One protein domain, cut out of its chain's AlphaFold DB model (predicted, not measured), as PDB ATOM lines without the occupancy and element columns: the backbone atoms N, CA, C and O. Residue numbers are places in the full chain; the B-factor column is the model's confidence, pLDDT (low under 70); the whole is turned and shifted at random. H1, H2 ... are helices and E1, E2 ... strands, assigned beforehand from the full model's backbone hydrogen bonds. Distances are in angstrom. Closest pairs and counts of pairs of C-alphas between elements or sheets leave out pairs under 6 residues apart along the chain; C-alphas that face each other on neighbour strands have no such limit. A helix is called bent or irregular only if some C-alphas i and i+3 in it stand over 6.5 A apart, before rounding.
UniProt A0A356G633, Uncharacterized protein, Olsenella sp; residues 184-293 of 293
ATOM      1  N   TYR A 184      48.917  32.276  57.109       87.75
ATOM      2  CA  TYR A 184      49.018  31.355  55.968       87.75
ATOM      3  C   TYR A 184      47.645  30.877  55.482       87.75
ATOM      4  O   TYR A 184      47.374  30.889  54.282       87.75
ATOM      5  N   ARG A 185      46.736  30.523  56.400       93.31
ATOM      6  CA  ARG A 185      45.348  30.183  56.054       93.31
ATOM      7  C   ARG A 185      44.655  31.332  55.328       93.31
ATOM      8  O   ARG A 185      44.046  31.094  54.290       93.31
ATOM      9  N   ALA A 186      44.755  32.555  55.848       91.56
ATOM     10  CA  ALA A 186      44.128  33.718  55.225       91.56
ATOM     11  C   ALA A 186      44.661  33.964  53.802       91.56
ATOM     12  O   ALA A 186      43.883  34.283  52.903       91.56
ATOM     13  N   ASP A 187      45.962  33.763  53.578       89.06
ATOM     14  CA  ASP A 187      46.575  33.877  52.250       89.06
ATOM     15  C   ASP A 187      46.055  32.794  51.277       89.06
ATOM     16  O   ASP A 187      45.771  33.090  50.110       89.06
ATOM     17  N   VAL A 188      45.873  31.553  51.745       92.00
ATOM     18  CA  VAL A 188      45.294  30.453  50.948       92.00
ATOM     19  C   VAL A 188      43.816  30.715  50.629       92.00
ATOM     20  O   VAL A 188      43.406  30.583  49.474       92.00
ATOM     21  N   GLU A 189      43.019  31.143  51.612       94.00
ATOM     22  CA  GLU A 189      41.603  31.507  51.430       94.00
ATOM     23  C   GLU A 189      41.438  32.661  50.430       94.00
ATOM     24  O   GLU A 189      40.579  32.607  49.545       94.00
ATOM     25  N   GLN A 190      42.290  33.687  50.523       94.56
ATOM     26  CA  GLN A 190      42.288  34.801  49.579       94.56
ATOM     27  C   GLN A 190      42.662  34.336  48.167       94.56
ATOM     28  O   GLN A 190      41.994  34.710  47.204       94.56
ATOM     29  N   SER A 191      43.678  33.480  48.036       90.00
ATOM     30  CA  SER A 191      44.095  32.927  46.741       90.00
ATOM     31  C   SER A 191      42.984  32.093  46.094       90.00
ATOM     32  O   SER A 191      42.709  32.239  44.900       90.00
ATOM     33  N   LEU A 192      42.286  31.261  46.875       94.94
ATOM     34  CA  LEU A 192      41.106  30.521  46.420       94.94
ATOM     35  C   LEU A 192      40.011  31.472  45.916       94.94
ATOM     36  O   LEU A 192      39.482  31.277  44.819       94.94
ATOM     37  N   ALA A 193      39.692  32.512  46.690       94.88
ATOM     38  CA  ALA A 193      38.690  33.504  46.313       94.88
ATOM     39  C   ALA A 193      39.061  34.237  45.012       94.88
ATOM     40  O   ALA A 193      38.200  34.426  44.149       94.88
ATOM     41  N   ASP A 194      40.336  34.587  44.838       93.81
ATOM     42  CA  ASP A 194      40.847  35.255  43.641       93.81
ATOM     43  C   ASP A 194      40.740  34.356  42.400       93.81
ATOM     44  O   ASP A 194      40.276  34.810  41.351       93.81
ATOM     45  N   TYR A 195      41.084  33.066  42.507       92.88
ATOM     46  CA  TYR A 195      40.909  32.114  41.403       92.88
ATOM     47  C   TYR A 195      39.439  31.896  41.046       92.88
ATOM     48  O   TYR A 195      39.085  31.913  39.864       92.88
ATOM     49  N   VAL A 196      38.571  31.734  42.046       96.00
ATOM     50  CA  VAL A 196      37.125  31.591  41.834       96.00
ATOM     51  C   VAL A 196      36.549  32.847  41.174       96.00
ATOM     52  O   VAL A 196      35.742  32.732  40.251       96.00
ATOM     53  N   SER A 197      36.973  34.043  41.594       94.56
ATOM     54  CA  SER A 197      36.564  35.302  40.957       94.56
ATOM     55  C   SER A 197      37.067  35.390  39.516       94.56
ATOM     56  O   SER A 197      36.277  35.667  38.619       94.56
ATOM     57  N   SER A 198      38.346  35.085  39.277       93.69
ATOM     58  CA  SER A 198      38.962  35.075  37.943       93.69
ATOM     59  C   SER A 198      38.221  34.147  36.977       93.69
ATOM     60  O   SER A 198      37.986  34.511  35.825       93.69
ATOM     61  N   LEU A 199      37.822  32.959  37.441       95.06
ATOM     62  CA  LEU A 199      37.026  32.029  36.646       95.06
ATOM     63  C   LEU A 199      35.626  32.581  36.372       95.06
ATOM     64  O   LEU A 199      35.197  32.562  35.228       95.06
ATOM     65  N   ARG A 200      34.927  33.115  37.381       95.06
ATOM     66  CA  ARG A 200      33.574  33.690  37.218       95.06
ATOM     67  C   ARG A 200      33.533  34.916  36.300       95.06
ATOM     68  O   ARG A 200      32.501  35.171  35.688       95.06
ATOM     69  N   ASP A 201      34.629  35.663  36.202       94.94
ATOM     70  CA  ASP A 201      34.753  36.804  35.288       94.94
ATOM     71  C   ASP A 201      35.009  36.373  33.828       94.94
ATOM     72  O   ASP A 201      34.945  37.199  32.911       94.94
ATOM     73  N   ALA A 202      35.296  35.089  33.580       95.06
ATOM     74  CA  ALA A 202      35.509  34.560  32.242       95.06
ATOM     75  C   ALA A 202      34.183  34.253  31.526       95.06
ATOM     76  O   ALA A 202      33.308  33.584  32.061       95.06
ATOM     77  N   GLU A 203      34.075  34.658  30.256       94.69
ATOM     78  CA  GLU A 203      32.868  34.467  29.429       94.69
ATOM     79  C   GLU A 203      32.411  33.000  29.311       94.69
ATOM     80  O   GLU A 203      31.218  32.730  29.210       94.69
ATOM     81  N   ASP A 204      33.349  32.050  29.354       94.31
ATOM     82  CA  ASP A 204      33.066  30.620  29.173       94.31
ATOM     83  C   ASP A 204      32.702  29.894  30.471       94.31
ATOM     84  O   ASP A 204      32.468  28.690  30.446       94.31
ATOM     85  N   VAL A 205      32.657  30.591  31.607       96.50
ATOM     86  CA  VAL A 205      32.334  30.006  32.911       96.50
ATOM     87  C   VAL A 205      31.107  30.713  33.469       96.50
ATOM     88  O   VAL A 205      31.104  31.911  33.722       96.50
ATOM     89  N   SER A 206      30.032  29.957  33.661       96.44
ATOM     90  CA  SER A 206      28.765  30.473  34.188       96.44
ATOM     91  C   SER A 206      28.694  30.429  35.711       96.44
ATOM     92  O   SER A 206      28.050  31.284  36.318       96.44
ATOM     93  N   ALA A 207      29.327  29.438  36.341       97.00
ATOM     94  CA  ALA A 207      29.385  29.326  37.793       97.00
ATOM     95  C   ALA A 207      30.608  28.526  38.242       97.00
ATOM     96  O   ALA A 207      31.073  27.626  37.548       97.00
ATOM     97  N   VAL A 208      31.089  28.850  39.439       97.88
ATOM     98  CA  VAL A 208      32.059  28.051  40.190       97.88
ATOM     99  C   VAL A 208      31.560  28.013  41.622       97.88
ATOM    100  O   VAL A 208      31.345  29.075  42.213       97.88
ATOM    101  N   GLU A 209      31.351  26.825  42.162       98.12
ATOM    102  CA  GLU A 209      30.861  26.589  43.517       98.12
ATOM    103  C   GLU A 209      31.876  25.722  44.255       98.12
ATOM    104  O   GLU A 209      32.306  24.696  43.737       98.12
ATOM    105  N   VAL A 210      32.275  26.154  45.446       98.19
ATOM    106  CA  VAL A 210      33.175  25.413  46.335       98.19
ATOM    107  C   VAL A 210      32.387  25.135  47.605       98.19
ATOM    108  O   VAL A 210      31.740  26.050  48.121       98.19
ATOM    109  N   ALA A 211      32.385  23.889  48.071       96.75
ATOM    110  CA  ALA A 211      31.730  23.536  49.324       96.75
ATOM    111  C   ALA A 211      32.432  24.189  50.524       96.75
ATOM    112  O   ALA A 211      33.647  24.366  50.511       96.75
ATOM    113  N   ASP A 212      31.672  24.512  51.576       93.56
ATOM    114  CA  ASP A 212      32.195  25.180  52.781       93.56
ATOM    115  C   ASP A 212      33.271  24.351  53.514       93.56
ATOM    116  O   ASP A 212      34.111  24.904  54.217       93.56
ATOM    117  N   ASP A 213      33.237  23.023  53.369       93.94
ATOM    118  CA  ASP A 213      34.234  22.085  53.905       93.94
ATOM    119  C   ASP A 213      35.393  21.818  52.930       93.94
ATOM    120  O   ASP A 213      36.263  20.992  53.206       93.94
ATOM    121  N   HIS A 214      35.403  22.506  51.787       96.06
ATOM    122  CA  HIS A 214      36.380  22.369  50.712       96.06
ATOM    123  C   HIS A 214      36.461  20.953  50.114       96.06
ATOM    124  O   HIS A 214      37.425  20.641  49.418       96.06
ATOM    125  N   ALA A 215      35.470  20.085  50.351       95.75
ATOM    126  CA  ALA A 215      35.481  18.704  49.863       95.75
ATOM    127  C   ALA A 215      34.988  18.566  48.414       95.75
ATOM    128  O   ALA A 215      35.166  17.514  47.796       95.75
ATOM    129  N   SER A 216      34.368  19.607  47.847       97.06
ATOM    130  CA  SER A 216      33.907  19.583  46.459       97.06
ATOM    131  C   SER A 216      33.975  20.934  45.752       97.06
ATOM    132  O   SER A 216      33.825  22.000  46.355       97.06
ATOM    133  N   VAL A 217      34.192  20.861  44.440       97.88
ATOM    134  CA  VAL A 217      34.234  21.979  43.499       97.88
ATOM    135  C   VAL A 217      33.345  21.636  42.307       97.88
ATOM    136  O   VAL A 217      33.561  20.639  41.620       97.88
ATOM    137  N   THR A 218      32.354  22.477  42.029       98.12
ATOM    138  CA  THR A 218      31.493  22.366  40.845       98.12
ATOM    139  C   THR A 218      31.745  23.536  39.907       98.12
ATOM    140  O   THR A 218      31.726  24.695  40.321       98.12
ATOM    141  N   ILE A 219      31.974  23.240  38.630       97.69
ATOM    142  CA  ILE A 219      32.308  24.223  37.598       97.69
ATOM    143  C   ILE A 219      31.295  24.103  36.472       97.69
ATOM    144  O   ILE A 219      31.247  23.096  35.774       97.69
ATOM    145  N   THR A 220      30.510  25.151  36.264       98.12
ATOM    146  CA  THR A 220      29.557  25.230  35.157       98.12
ATOM    147  C   THR A 220      30.166  26.074  34.052       98.12
ATOM    148  O   THR A 220      30.358  27.278  34.235       98.12
ATOM    149  N   ALA A 221      30.476  25.469  32.909       97.06
ATOM    150  CA  ALA A 221      31.234  26.111  31.837       97.06
ATOM    151  C   ALA A 221      30.770  25.684  30.438       97.06
ATOM    152  O   ALA A 221      30.038  24.709  30.281       97.06
ATOM    153  N   SER A 222      31.174  26.433  29.415       96.00
ATOM    154  CA  SER A 222      31.010  26.061  28.010       96.00
ATOM    155  C   SER A 222      32.207  25.214  27.534       96.00
ATOM    156  O   SER A 222      33.302  25.317  28.102       96.00
ATOM    157  N   PRO A 223      32.068  24.437  26.440       94.25
ATOM    158  CA  PRO A 223      33.188  23.692  25.856       94.25
ATOM    159  C   PRO A 223      34.383  24.571  25.451       94.25
ATOM    160  O   PRO A 223      35.511  24.085  25.400       94.25
ATOM    161  N   ALA A 224      34.154  25.860  25.170       94.19
ATOM    162  CA  ALA A 224      35.203  26.801  24.771       94.19
ATOM    163  C   ALA A 224      36.196  27.107  25.908       94.19
ATOM    164  O   ALA A 224      37.300  27.589  25.644       94.19
ATOM    165  N   LEU A 225      35.871  26.748  27.159       93.25
ATOM    166  CA  LEU A 225      36.837  26.739  28.259       93.25
ATOM    167  C   LEU A 225      38.080  25.902  27.917       93.25
ATOM    168  O   LEU A 225      39.191  26.294  28.272       93.25
ATOM    169  N   LEU A 226      37.916  24.783  27.199       91.88
ATOM    170  CA  LEU A 226      39.016  23.872  26.852       91.88
ATOM    171  C   LEU A 226      40.074  24.524  25.946       91.88
ATOM    172  O   LEU A 226      41.230  24.102  25.954       91.88
ATOM    173  N   ASP A 227      39.718  25.594  25.230       92.44
ATOM    174  CA  ASP A 227      40.643  26.370  24.396       92.44
ATOM    175  C   ASP A 227      41.467  27.393  25.207       92.44
ATOM    176  O   ASP A 227      42.290  28.125  24.646       92.44
ATOM    177  N   LYS A 228      41.269  27.464  26.534       90.62
ATOM    178  CA  LYS A 228      41.905  28.431  27.442       90.62
ATOM    179  C   LYS A 228      42.748  27.723  28.516       90.62
ATOM    180  O   LYS A 228      42.312  27.627  29.663       90.62
ATOM    181  N   PRO A 229      43.993  27.303  28.208       87.56
ATOM    182  CA  PRO A 229      44.827  26.498  29.110       87.56
ATOM    183  C   PRO A 229      45.023  27.086  30.509       87.56
ATOM    184  O   PRO A 229      45.040  26.350  31.489       87.56
ATOM    185  N   VAL A 230      45.136  28.414  30.617       87.94
ATOM    186  CA  VAL A 230      45.273  29.095  31.914       87.94
ATOM    187  C   VAL A 230      44.013  28.920  32.764       87.94
ATOM    188  O   VAL A 230      44.123  28.591  33.939       87.94
ATOM    189  N   LEU A 231      42.822  29.083  32.177       88.44
ATOM    190  CA  LEU A 231      41.562  28.899  32.901       88.44
ATOM    191  C   LEU A 231      41.314  27.426  33.227       88.44
ATOM    192  O   LEU A 231      40.834  27.127  34.311       88.44
ATOM    193  N   VAL A 232      41.688  26.504  32.334       90.12
ATOM    194  CA  VAL A 232      41.643  25.058  32.614       90.12
ATOM    195  C   VAL A 232      42.544  24.713  33.801       90.12
ATOM    196  O   VAL A 232      42.111  24.005  34.705       90.12
ATOM    197  N   GLY A 233      43.765  25.256  33.844       89.19
ATOM    198  CA  GLY A 233      44.669  25.095  34.983       89.19
ATOM    199  C   GLY A 233      44.090  25.677  36.276       89.19
ATOM    200  O   GLY A 233      44.130  25.025  37.315       89.19
ATOM    201  N   GLN A 234      43.482  26.862  36.224       91.31
ATOM    202  CA  GLN A 234      42.805  27.441  37.389       91.31
ATOM    203  C   GLN A 234      41.644  26.559  37.877       91.31
ATOM    204  O   GLN A 234      41.552  26.263  39.066       91.31
ATOM    205  N   ALA A 235      40.789  26.118  36.955       90.62
ATOM    206  CA  ALA A 235      39.589  25.332  37.221       90.62
ATOM    207  C   ALA A 235      39.896  23.937  37.781       90.62
ATOM    208  O   ALA A 235      39.285  23.518  38.758       90.62
ATOM    209  N   LEU A 236      40.830  23.215  37.160       90.00
ATOM    210  CA  LEU A 236      41.044  21.789  37.427       90.00
ATOM    211  C   LEU A 236      42.261  21.504  38.313       90.00
ATOM    212  O   LEU A 236      42.383  20.388  38.807       90.00
ATOM    213  N   MET A 237      43.140  22.489  38.527       89.56
ATOM    214  CA  MET A 237      44.333  22.337  39.368       89.56
ATOM    215  C   MET A 237      44.346  23.332  40.528       89.56
ATOM    216  O   MET A 237      44.388  22.914  41.680       89.56
ATOM    217  N   ALA A 238      44.284  24.638  40.249       89.19
ATOM    218  CA  ALA A 238      44.498  25.652  41.285       89.19
ATOM    219  C   ALA A 238      43.371  25.673  42.329       89.19
ATOM    220  O   ALA A 238      43.651  25.607  43.521       89.19
ATOM    221  N   VAL A 239      42.103  25.711  41.903       94.06
ATOM    222  CA  VAL A 239      40.958  25.723  42.832       94.06
ATOM    223  C   VAL A 239      40.894  24.434  43.670       94.06
ATOM    224  O   VAL A 239      40.884  24.552  44.899       94.06
ATOM    225  N   PRO A 240      40.926  23.217  43.085       93.19
ATOM    226  CA  PRO A 240      40.972  21.985  43.874       93.19
ATOM    227  C   PRO A 240      42.216  21.891  44.761       93.19
ATOM    228  O   PRO A 240      42.136  21.396  45.881       93.19
ATOM    229  N   GLY A 241      43.354  22.410  44.298       91.44
ATOM    230  CA  GLY A 241      44.584  22.424  45.074       91.44
ATOM    231  C   GLY A 241      44.518  23.310  46.310       91.44
ATOM    232  O   GLY A 241      44.908  22.874  47.389       91.44
ATOM    233  N   MET A 242      43.944  24.508  46.194       93.88
ATOM    234  CA  MET A 242      43.704  25.368  47.356       93.88
ATOM    235  C   MET A 242      42.722  24.725  48.340       93.88
ATOM    236  O   MET A 242      42.936  24.800  49.547       93.88
ATOM    237  N   CYS A 243      41.691  24.037  47.840       96.00
ATOM    238  CA  CYS A 243      40.769  23.274  48.682       96.00
ATOM    239  C   CYS A 243      41.499  22.170  49.464       96.00
ATOM    240  O   CYS A 243      41.332  22.055  50.676       96.00
ATOM    241  N   ALA A 244      42.360  21.406  48.788       94.00
ATOM    242  CA  ALA A 244      43.172  20.363  49.405       94.00
ATOM    243  C   ALA A 244      44.118  20.928  50.483       94.00
ATOM    244  O   ALA A 244      44.206  20.376  51.580       94.00
ATOM    245  N   THR A 245      44.766  22.067  50.217       93.25
ATOM    246  CA  THR A 245      45.607  22.760  51.206       93.25
ATOM    247  C   THR A 245      44.797  23.191  52.429       93.25
ATOM    248  O   THR A 245      45.233  22.953  53.552       93.25
ATOM    249  N   LEU A 246      43.601  23.765  52.250       95.31
ATOM    250  CA  LEU A 246      42.730  24.149  53.371       95.31
ATOM    251  C   LEU A 246      42.304  22.936  54.210       95.31
ATOM    252  O   LEU A 246      42.372  23.005  55.436       95.31
ATOM    253  N   GLN A 247      41.985  21.802  53.577       94.69
ATOM    254  CA  GLN A 247      41.708  20.551  54.293       94.69
ATOM    255  C   GLN A 247      42.901  20.090  55.144       94.69
ATOM    256  O   GLN A 247      42.709  19.665  56.286       94.69
ATOM    257  N   ALA A 248      44.132  20.187  54.626       93.00
ATOM    258  CA  ALA A 248      45.330  19.852  55.396       93.00
ATOM    259  C   ALA A 248      45.541  20.813  56.575       93.00
ATOM    260  O   ALA A 248      45.869  20.368  57.676       93.00
ATOM    261  N   LEU A 249      45.282  22.113  56.387       92.19
ATOM    262  CA  LEU A 249      45.314  23.109  57.467       92.19
ATOM    263  C   LEU A 249      44.228  22.868  58.532       92.19
ATOM    264  O   LEU A 249      44.393  23.307  59.671       92.19
ATOM    265  N   ASP A 250      43.134  22.186  58.184       91.25
ATOM    266  CA  ASP A 250      42.093  21.710  59.111       91.25
ATOM    267  C   ASP A 250      42.448  20.368  59.789       91.25
ATOM    268  O   ASP A 250      41.682  19.862  60.612       91.25
ATOM    269  N   GLY A 251      43.613  19.787  59.479       87.19
ATOM    270  CA  GLY A 251      44.094  18.528  60.057       87.19
ATOM    271  C   GLY A 251      43.590  17.267  59.347       87.19
ATOM    272  O   GLY A 251      43.650  16.175  59.917       87.19
ATOM    273  N   THR A 252      43.088  17.388  58.116       88.00
ATOM    274  CA  THR A 252      42.656  16.239  57.307       88.00
ATOM    275  C   THR A 252      43.873  15.523  56.722       88.00
ATOM    276  O   THR A 252      44.590  16.085  55.900       88.00
ATOM    277  N   ALA A 253      44.107  14.275  57.137       76.56
ATOM    278  CA  ALA A 253      45.250  13.482  56.669       76.56
ATOM    279  C   ALA A 253      45.060  12.942  55.239       76.56
ATOM    280  O   ALA A 253      45.984  12.986  54.429       76.56
ATOM    281  N   ASP A 254      43.851  12.470  54.931       86.19
ATOM    282  CA  ASP A 254      43.486  11.908  53.630       86.19
ATOM    283  C   ASP A 254      42.641  12.930  52.865       86.19
ATOM    284  O   ASP A 254      41.411  12.904  52.916       86.19
ATOM    285  N   TRP A 255      43.309  13.884  52.211       92.12
ATOM    286  CA  TRP A 255      42.623  14.912  51.430       92.12
ATOM    287  C   TRP A 255      41.857  14.287  50.264       92.12
ATOM    288  O   TRP A 255      42.369  13.404  49.567       92.12
ATOM    289  N   GLN A 256      40.642  14.775  50.036       94.50
ATOM    290  CA  GLN A 256      39.835  14.395  48.883       94.50
ATOM    291  C   GLN A 256      39.049  15.597  48.385       94.50
ATOM    292  O   GLN A 256      38.379  16.277  49.162       94.50
ATOM    293  N   VAL A 257      39.126  15.861  47.083       95.88
ATOM    294  CA  VAL A 257      38.344  16.930  46.450       95.88
ATOM    295  C   VAL A 257      37.583  16.346  45.273       95.88
ATOM    296  O   VAL A 257      38.182  15.934  44.276       95.88
ATOM    297  N   GLU A 258      36.256  16.311  45.384       97.25
ATOM    298  CA  GLU A 258      35.390  15.993  44.250       97.25
ATOM    299  C   GLU A 258      35.353  17.191  43.295       97.25
ATOM    300  O   GLU A 258      35.027  18.307  43.696       97.25
ATOM    301  N   VAL A 259      35.663  16.971  42.021       96.94
ATOM    302  CA  VAL A 259      35.558  17.988  40.972       96.94
ATOM    303  C   VAL A 259      34.496  17.558  39.975       96.94
ATOM    304  O   VAL A 259      34.638  16.522  39.323       96.94
ATOM    305  N   ALA A 260      33.453  18.370  39.826       96.88
ATOM    306  CA  ALA A 260      32.394  18.177  38.844       96.88
ATOM    307  C   ALA A 260      32.399  19.309  37.810       96.88
ATOM    308  O   ALA A 260      32.455  20.489  38.159       96.88
ATOM    309  N   VAL A 261      32.302  18.955  36.528       96.69
ATOM    310  CA  VAL A 261      32.171  19.906  35.418       96.69
ATOM    311  C   VAL A 261      30.808  19.722  34.769       96.69
ATOM    312  O   VAL A 261      30.452  18.617  34.362       96.69
ATOM    313  N   ILE A 262      30.047  20.808  34.675       97.19
ATOM    314  CA  ILE A 262      28.682  20.850  34.152       97.19
ATOM    315  C   ILE A 262      28.661  21.714  32.891       97.19
ATOM    316  O   ILE A 262      29.174  22.835  32.881       97.19
ATOM    317  N   ASP A 263      28.027  21.215  31.833       97.06
ATOM    318  CA  ASP A 263      27.769  22.001  30.631       97.06
ATOM    319  C   ASP A 263      26.805  23.154  30.930       97.06
ATOM    320  O   ASP A 263      25.680  22.942  31.387       97.06
ATOM    321  N   ALA A 264      27.233  24.383  30.651       95.00
ATOM    322  CA  ALA A 264      26.478  25.590  30.968       95.00
ATOM    323  C   ALA A 264      25.169  25.737  30.179       95.00
ATOM    324  O   ALA A 264      24.217  26.341  30.680       95.00
ATOM    325  N   GLU A 265      25.090  25.207  28.956       92.69
ATOM    326  CA  GLU A 265      23.896  25.348  28.115       92.69
ATOM    327  C   GLU A 265      22.842  24.281  28.420       92.69
ATOM    328  O   GLU A 265      21.635  24.531  28.330       92.69
ATOM    329  N   LYS A 266      23.292  23.070  28.739       92.81
ATOM    330  CA  LYS A 266      22.463  21.867  28.858       92.81
ATOM    331  C   LYS A 266      22.244  21.450  30.298       92.81
ATOM    332  O   LYS A 266      21.310  20.694  30.559       92.81
ATOM    333  N   ASN A 267      23.057  21.970  31.216       93.38
ATOM    334  CA  ASN A 267      23.067  21.612  32.626       93.38
ATOM    335  C   ASN A 267      23.214  20.091  32.823       93.38
ATOM    336  O   ASN A 267      22.498  19.479  33.620       93.38
ATOM    337  N   VAL A 268      24.113  19.490  32.038       94.88
ATOM    338  CA  VAL A 268      24.463  18.063  32.076       94.88
ATOM    339  C   VAL A 268      25.878  17.930  32.626       94.88
ATOM    340  O   VAL A 268      26.752  18.723  32.284       94.88
ATOM    341  N   GLU A 269      26.098  16.948  33.495       95.50
ATOM    342  CA  GLU A 269      27.431  16.630  34.004       95.50
ATOM    343  C   GLU A 269      28.292  16.055  32.880       95.50
ATOM    344  O   GLU A 269      27.944  15.054  32.260       95.50
ATOM    345  N   VAL A 270      29.414  16.713  32.617       93.62
ATOM    346  CA  VAL A 270      30.389  16.323  31.597       93.62
ATOM    347  C   VAL A 270      31.465  15.430  32.195       93.62
ATOM    348  O   VAL A 270      31.953  14.509  31.545       93.62
ATOM    349  N   ALA A 271      31.855  15.721  33.433       93.62
ATOM    350  CA  ALA A 271      32.821  14.933  34.171       93.62
ATOM    351  C   ALA A 271      32.571  15.071  35.673       93.62
ATOM    352  O   ALA A 271      32.235  16.154  36.149       93.62
ATOM    353  N   ARG A 272      32.820  13.991  36.410       94.56
ATOM    354  CA  ARG A 272      33.027  13.996  37.859       94.56
ATOM    355  C   ARG A 272      34.265  13.161  38.144       94.56
ATOM    356  O   ARG A 272      34.383  12.064  37.599       94.56
ATOM    357  N   VAL A 273      35.162  13.680  38.974       94.00
ATOM    358  CA  VAL A 273      36.311  12.931  39.491       94.00
ATOM    359  C   VAL A 273      36.510  13.181  40.977       94.00
ATOM    360  O   VAL A 273      36.126  14.239  41.476       94.00
ATOM    361  N   THR A 274      37.164  12.253  41.668       94.44
ATOM    362  CA  THR A 274      37.661  12.463  43.038       94.44
ATOM    363  C   THR A 274      39.188  12.491  43.052       94.44
ATOM    364  O   THR A 274      39.838  11.482  42.788       94.44
ATOM    365  N   LEU A 275      39.773  13.648  43.359       91.81
ATOM    366  CA  LEU A 275      41.222  13.800  43.517       91.81
ATOM    367  C   LEU A 275      41.660  13.337  44.920       91.81
ATOM    368  O   LEU A 275      40.901  13.565  45.863       91.81
ATOM    369  N   PRO A 276      42.862  12.747  45.088       88.31
ATOM    370  CA  PRO A 276      43.855  12.417  44.053       88.31
ATOM    371  C   PRO A 276      43.645  11.067  43.352       88.31
ATOM    372  O   PRO A 276      44.448  10.710  42.490       88.31
ATOM    373  N   ASP A 277      42.638  10.287  43.751       86.31
ATOM    374  CA  ASP A 277      42.463   8.894  43.314       86.31
ATOM    375  C   ASP A 277      42.202   8.764  41.805       86.31
ATOM    376  O   ASP A 277      42.575   7.771  41.173       86.31
ATOM    377  N   GLU A 278      41.588   9.787  41.221       84.75
ATOM    378  CA  GLU A 278      41.234   9.864  39.813       84.75
ATOM    379  C   GLU A 278      41.915  11.061  39.142       84.75
ATOM    380  O   GLU A 278      42.265  12.052  39.776       84.75
ATOM    381  N   SER A 279      42.098  10.991  37.824       76.31
ATOM    382  CA  SER A 279      42.605  12.108  37.023       76.31
ATOM    383  C   SER A 279      41.504  12.647  36.121       76.31
ATOM    384  O   SER A 279      40.873  11.874  35.396       76.31
ATOM    385  N   VAL A 280      41.325  13.966  36.081       73.69
ATOM    386  CA  VAL A 280      40.411  14.596  35.125       73.69
ATOM    387  C   VAL A 280      41.103  14.791  33.776       73.69
ATOM    388  O   VAL A 280      42.138  15.442  33.665       73.69
ATOM    389  N   THR A 281      40.542  14.210  32.719       80.88
ATOM    390  CA  THR A 281      40.920  14.512  31.332       80.88
ATOM    391  C   THR A 281      39.644  14.769  30.555       80.88
ATOM    392  O   THR A 281      38.909  13.840  30.236       80.88
ATOM    393  N   ILE A 282      39.372  16.042  30.276       84.00
ATOM    394  CA  ILE A 282      38.190  16.463  29.525       84.00
ATOM    395  C   ILE A 282      38.652  16.885  28.136       84.00
ATOM    396  O   ILE A 282      39.526  17.740  27.993       84.00
ATOM    397  N   THR A 283      38.071  16.275  27.108       88.12
ATOM    398  CA  THR A 283      38.312  16.626  25.708       88.12
ATOM    399  C   THR A 283      37.031  17.159  25.080       88.12
ATOM    400  O   THR A 283      35.931  16.939  25.586       88.12
ATOM    401  N   SER A 284      37.146  17.843  23.942       89.00
ATOM    402  CA  SER A 284      35.964  18.284  23.193       89.00
ATOM    403  C   SER A 284      35.087  17.106  22.746       89.00
ATOM    404  O   SER A 284      33.876  17.263  22.635       89.00
ATOM    405  N   GLU A 285      35.683  15.931  22.500       88.44
ATOM    406  CA  GLU A 285      34.960  14.704  22.143       88.44
ATOM    407  C   GLU A 285      34.170  14.165  23.338       88.44
ATOM    408  O   GLU A 285      32.959  14.002  23.225       88.44
ATOM    409  N   SER A 286      34.811  14.009  24.505       88.62
ATOM    410  CA  SER A 286      34.126  13.524  25.713       88.62
ATOM    411  C   SER A 286      33.014  14.475  26.165       88.62
ATOM    412  O   SER A 286      31.972  14.036  26.642       88.62
ATOM    413  N   TRP A 287      33.203  15.784  25.975       93.69
ATOM    414  CA  TRP A 287      32.169  16.783  26.242       93.69
ATOM    415  C   TRP A 287      30.974  16.639  25.300       93.69
ATOM    416  O   TRP A 287      29.823  16.642  25.736       93.69
ATOM    417  N   ALA A 288      31.235  16.502  23.997       91.00
ATOM    418  CA  ALA A 288      30.183  16.338  22.999       91.00
ATOM    419  C   ALA A 288      29.389  15.041  23.202       91.00
ATOM    420  O   ALA A 288      28.177  15.045  22.991       91.00
ATOM    421  N   GLU A 289      30.050  13.959  23.623       89.94
ATOM    422  CA  GLU A 289      29.400  12.698  23.991       89.94
ATOM    423  C   GLU A 289      28.469  12.878  25.194       89.94
ATOM    424  O   GLU A 289      27.287  12.561  25.080       89.94
ATOM    425  N   ALA A 290      28.953  13.468  26.292       89.69
ATOM    426  CA  ALA A 290      28.154  13.684  27.501       89.69
ATOM    427  C   ALA A 290      26.897  14.535  27.245       89.69
ATOM    428  O   ALA A 290      25.834  14.277  27.798       89.69
ATOM    429  N   VAL A 291      26.998  15.540  26.372       90.50
ATOM    430  CA  VAL A 291      25.875  16.425  26.017       90.50
ATOM    431  C   VAL A 291      24.879  15.776  25.036       90.50
ATOM    432  O   VAL A 291      23.755  16.263  24.876       90.50
ATOM    433  N   ALA A 292      25.279  14.715  24.333       86.31
ATOM    434  CA  ALA A 292      24.435  14.035  23.352       86.31
ATOM    435  C   ALA A 292      23.508  12.964  23.960       86.31
ATOM    436  O   ALA A 292      22.571  12.544  23.269       86.31
ATOM    437  N   GLU A 293      23.770  12.529  25.197       68.50
ATOM    438  CA  GLU A 293      22.940  11.587  25.972       68.50
ATOM    439  C   GLU A 293      21.675  12.238  26.564       68.50
ATOM    440  O   GLU A 293      20.621  11.553  26.561       68.50
TER     441      GLU A 293
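What this domain is: This is residues 184 to 293 of the 293 residues of an uncharacterized protein of Olsenella sp (UniProt A0A356G633). A four-stranded sheet has helices over one face and its other face bare: H1 and the arm H3b of the bent helix H3 run side by side along the strands, while H4 packs near one end of E3 and E4. H2 and the arm H3a link the sheet to H3b. The printed part has 110 residues, with four named helices and four named strands in the order H1 E1 E2 H2 H3 E3 E4 H4. The sheet is mixed, in the order E1 E2 E3 E4, and the class is mixed, helices and strands. The whole is compact, with a radius of gyration of the C-alphas of 13.7 A and spans of 42 by 28 by 21 A.

How they stand to each other: H1, residues 184 to 200, lies over E1, residues 205 to 210, along the strands at a height over the sheet of 10.8 A. E1 and E2, residues 216 to 221, form an antiparallel hairpin, with N 209 and O 218 2.8 A apart. H2, residues 223 to 227, only grazes the sheet; its one O i to N i+4 pair is out of hydrogen-bond range, but 2 of 2 O i to N i+3 pairs are within it. H3, residues 229 to 249, is one helix by its hydrogen bonds but bent, C-alphas 236 and 239 being 6.7 A apart; its arms H3a, residues 229 to 236, and H3b, residues 239 to 249, stand at a steep tilt of 42 degrees. H1 and H3b touch, closest at the C-alphas of Leu 192 and Met 242, 5.8 A, opposite ways at a shallow tilt of 19 degrees. E3, residues 257 to 263, is the parallel neighbour of E2, with N 219 and O 260 2.8 A apart; E2, H2, H3 and E3 make a strand-helix-strand unit, two parallel strands joined through helices, with a right-handed crossover. E3 and E4, residues 269 to 275, form an antiparallel hairpin, with N 259 and O 273 2.8 A apart. H4, residues 284 to 292, is on the same face as H1 and H3b, two layers of helices and sheet; its closest C-alphas to E4 are Ala 290 and Val 270, 5.4 A. In H1, H3a, H3b and H4 every O i to N i+4 pair is within hydrogen-bond range.

Where its parts are: H1 begins at C-alpha 184 (49.018, 31.355, 55.968) and measures 24.4 A. H3b measures 15.5 A, E3 19.7 A and E4 17.0 A. H4 ends at C-alpha 292 (24.435, 14.035, 23.352).

The domain as a whole: The C-alphas farthest apart, Tyr 184 and Glu 293, are 44.4 A apart. The printed part has no cut and no long link. Its mean pLDDT is 92.2; residue 293 is under 70.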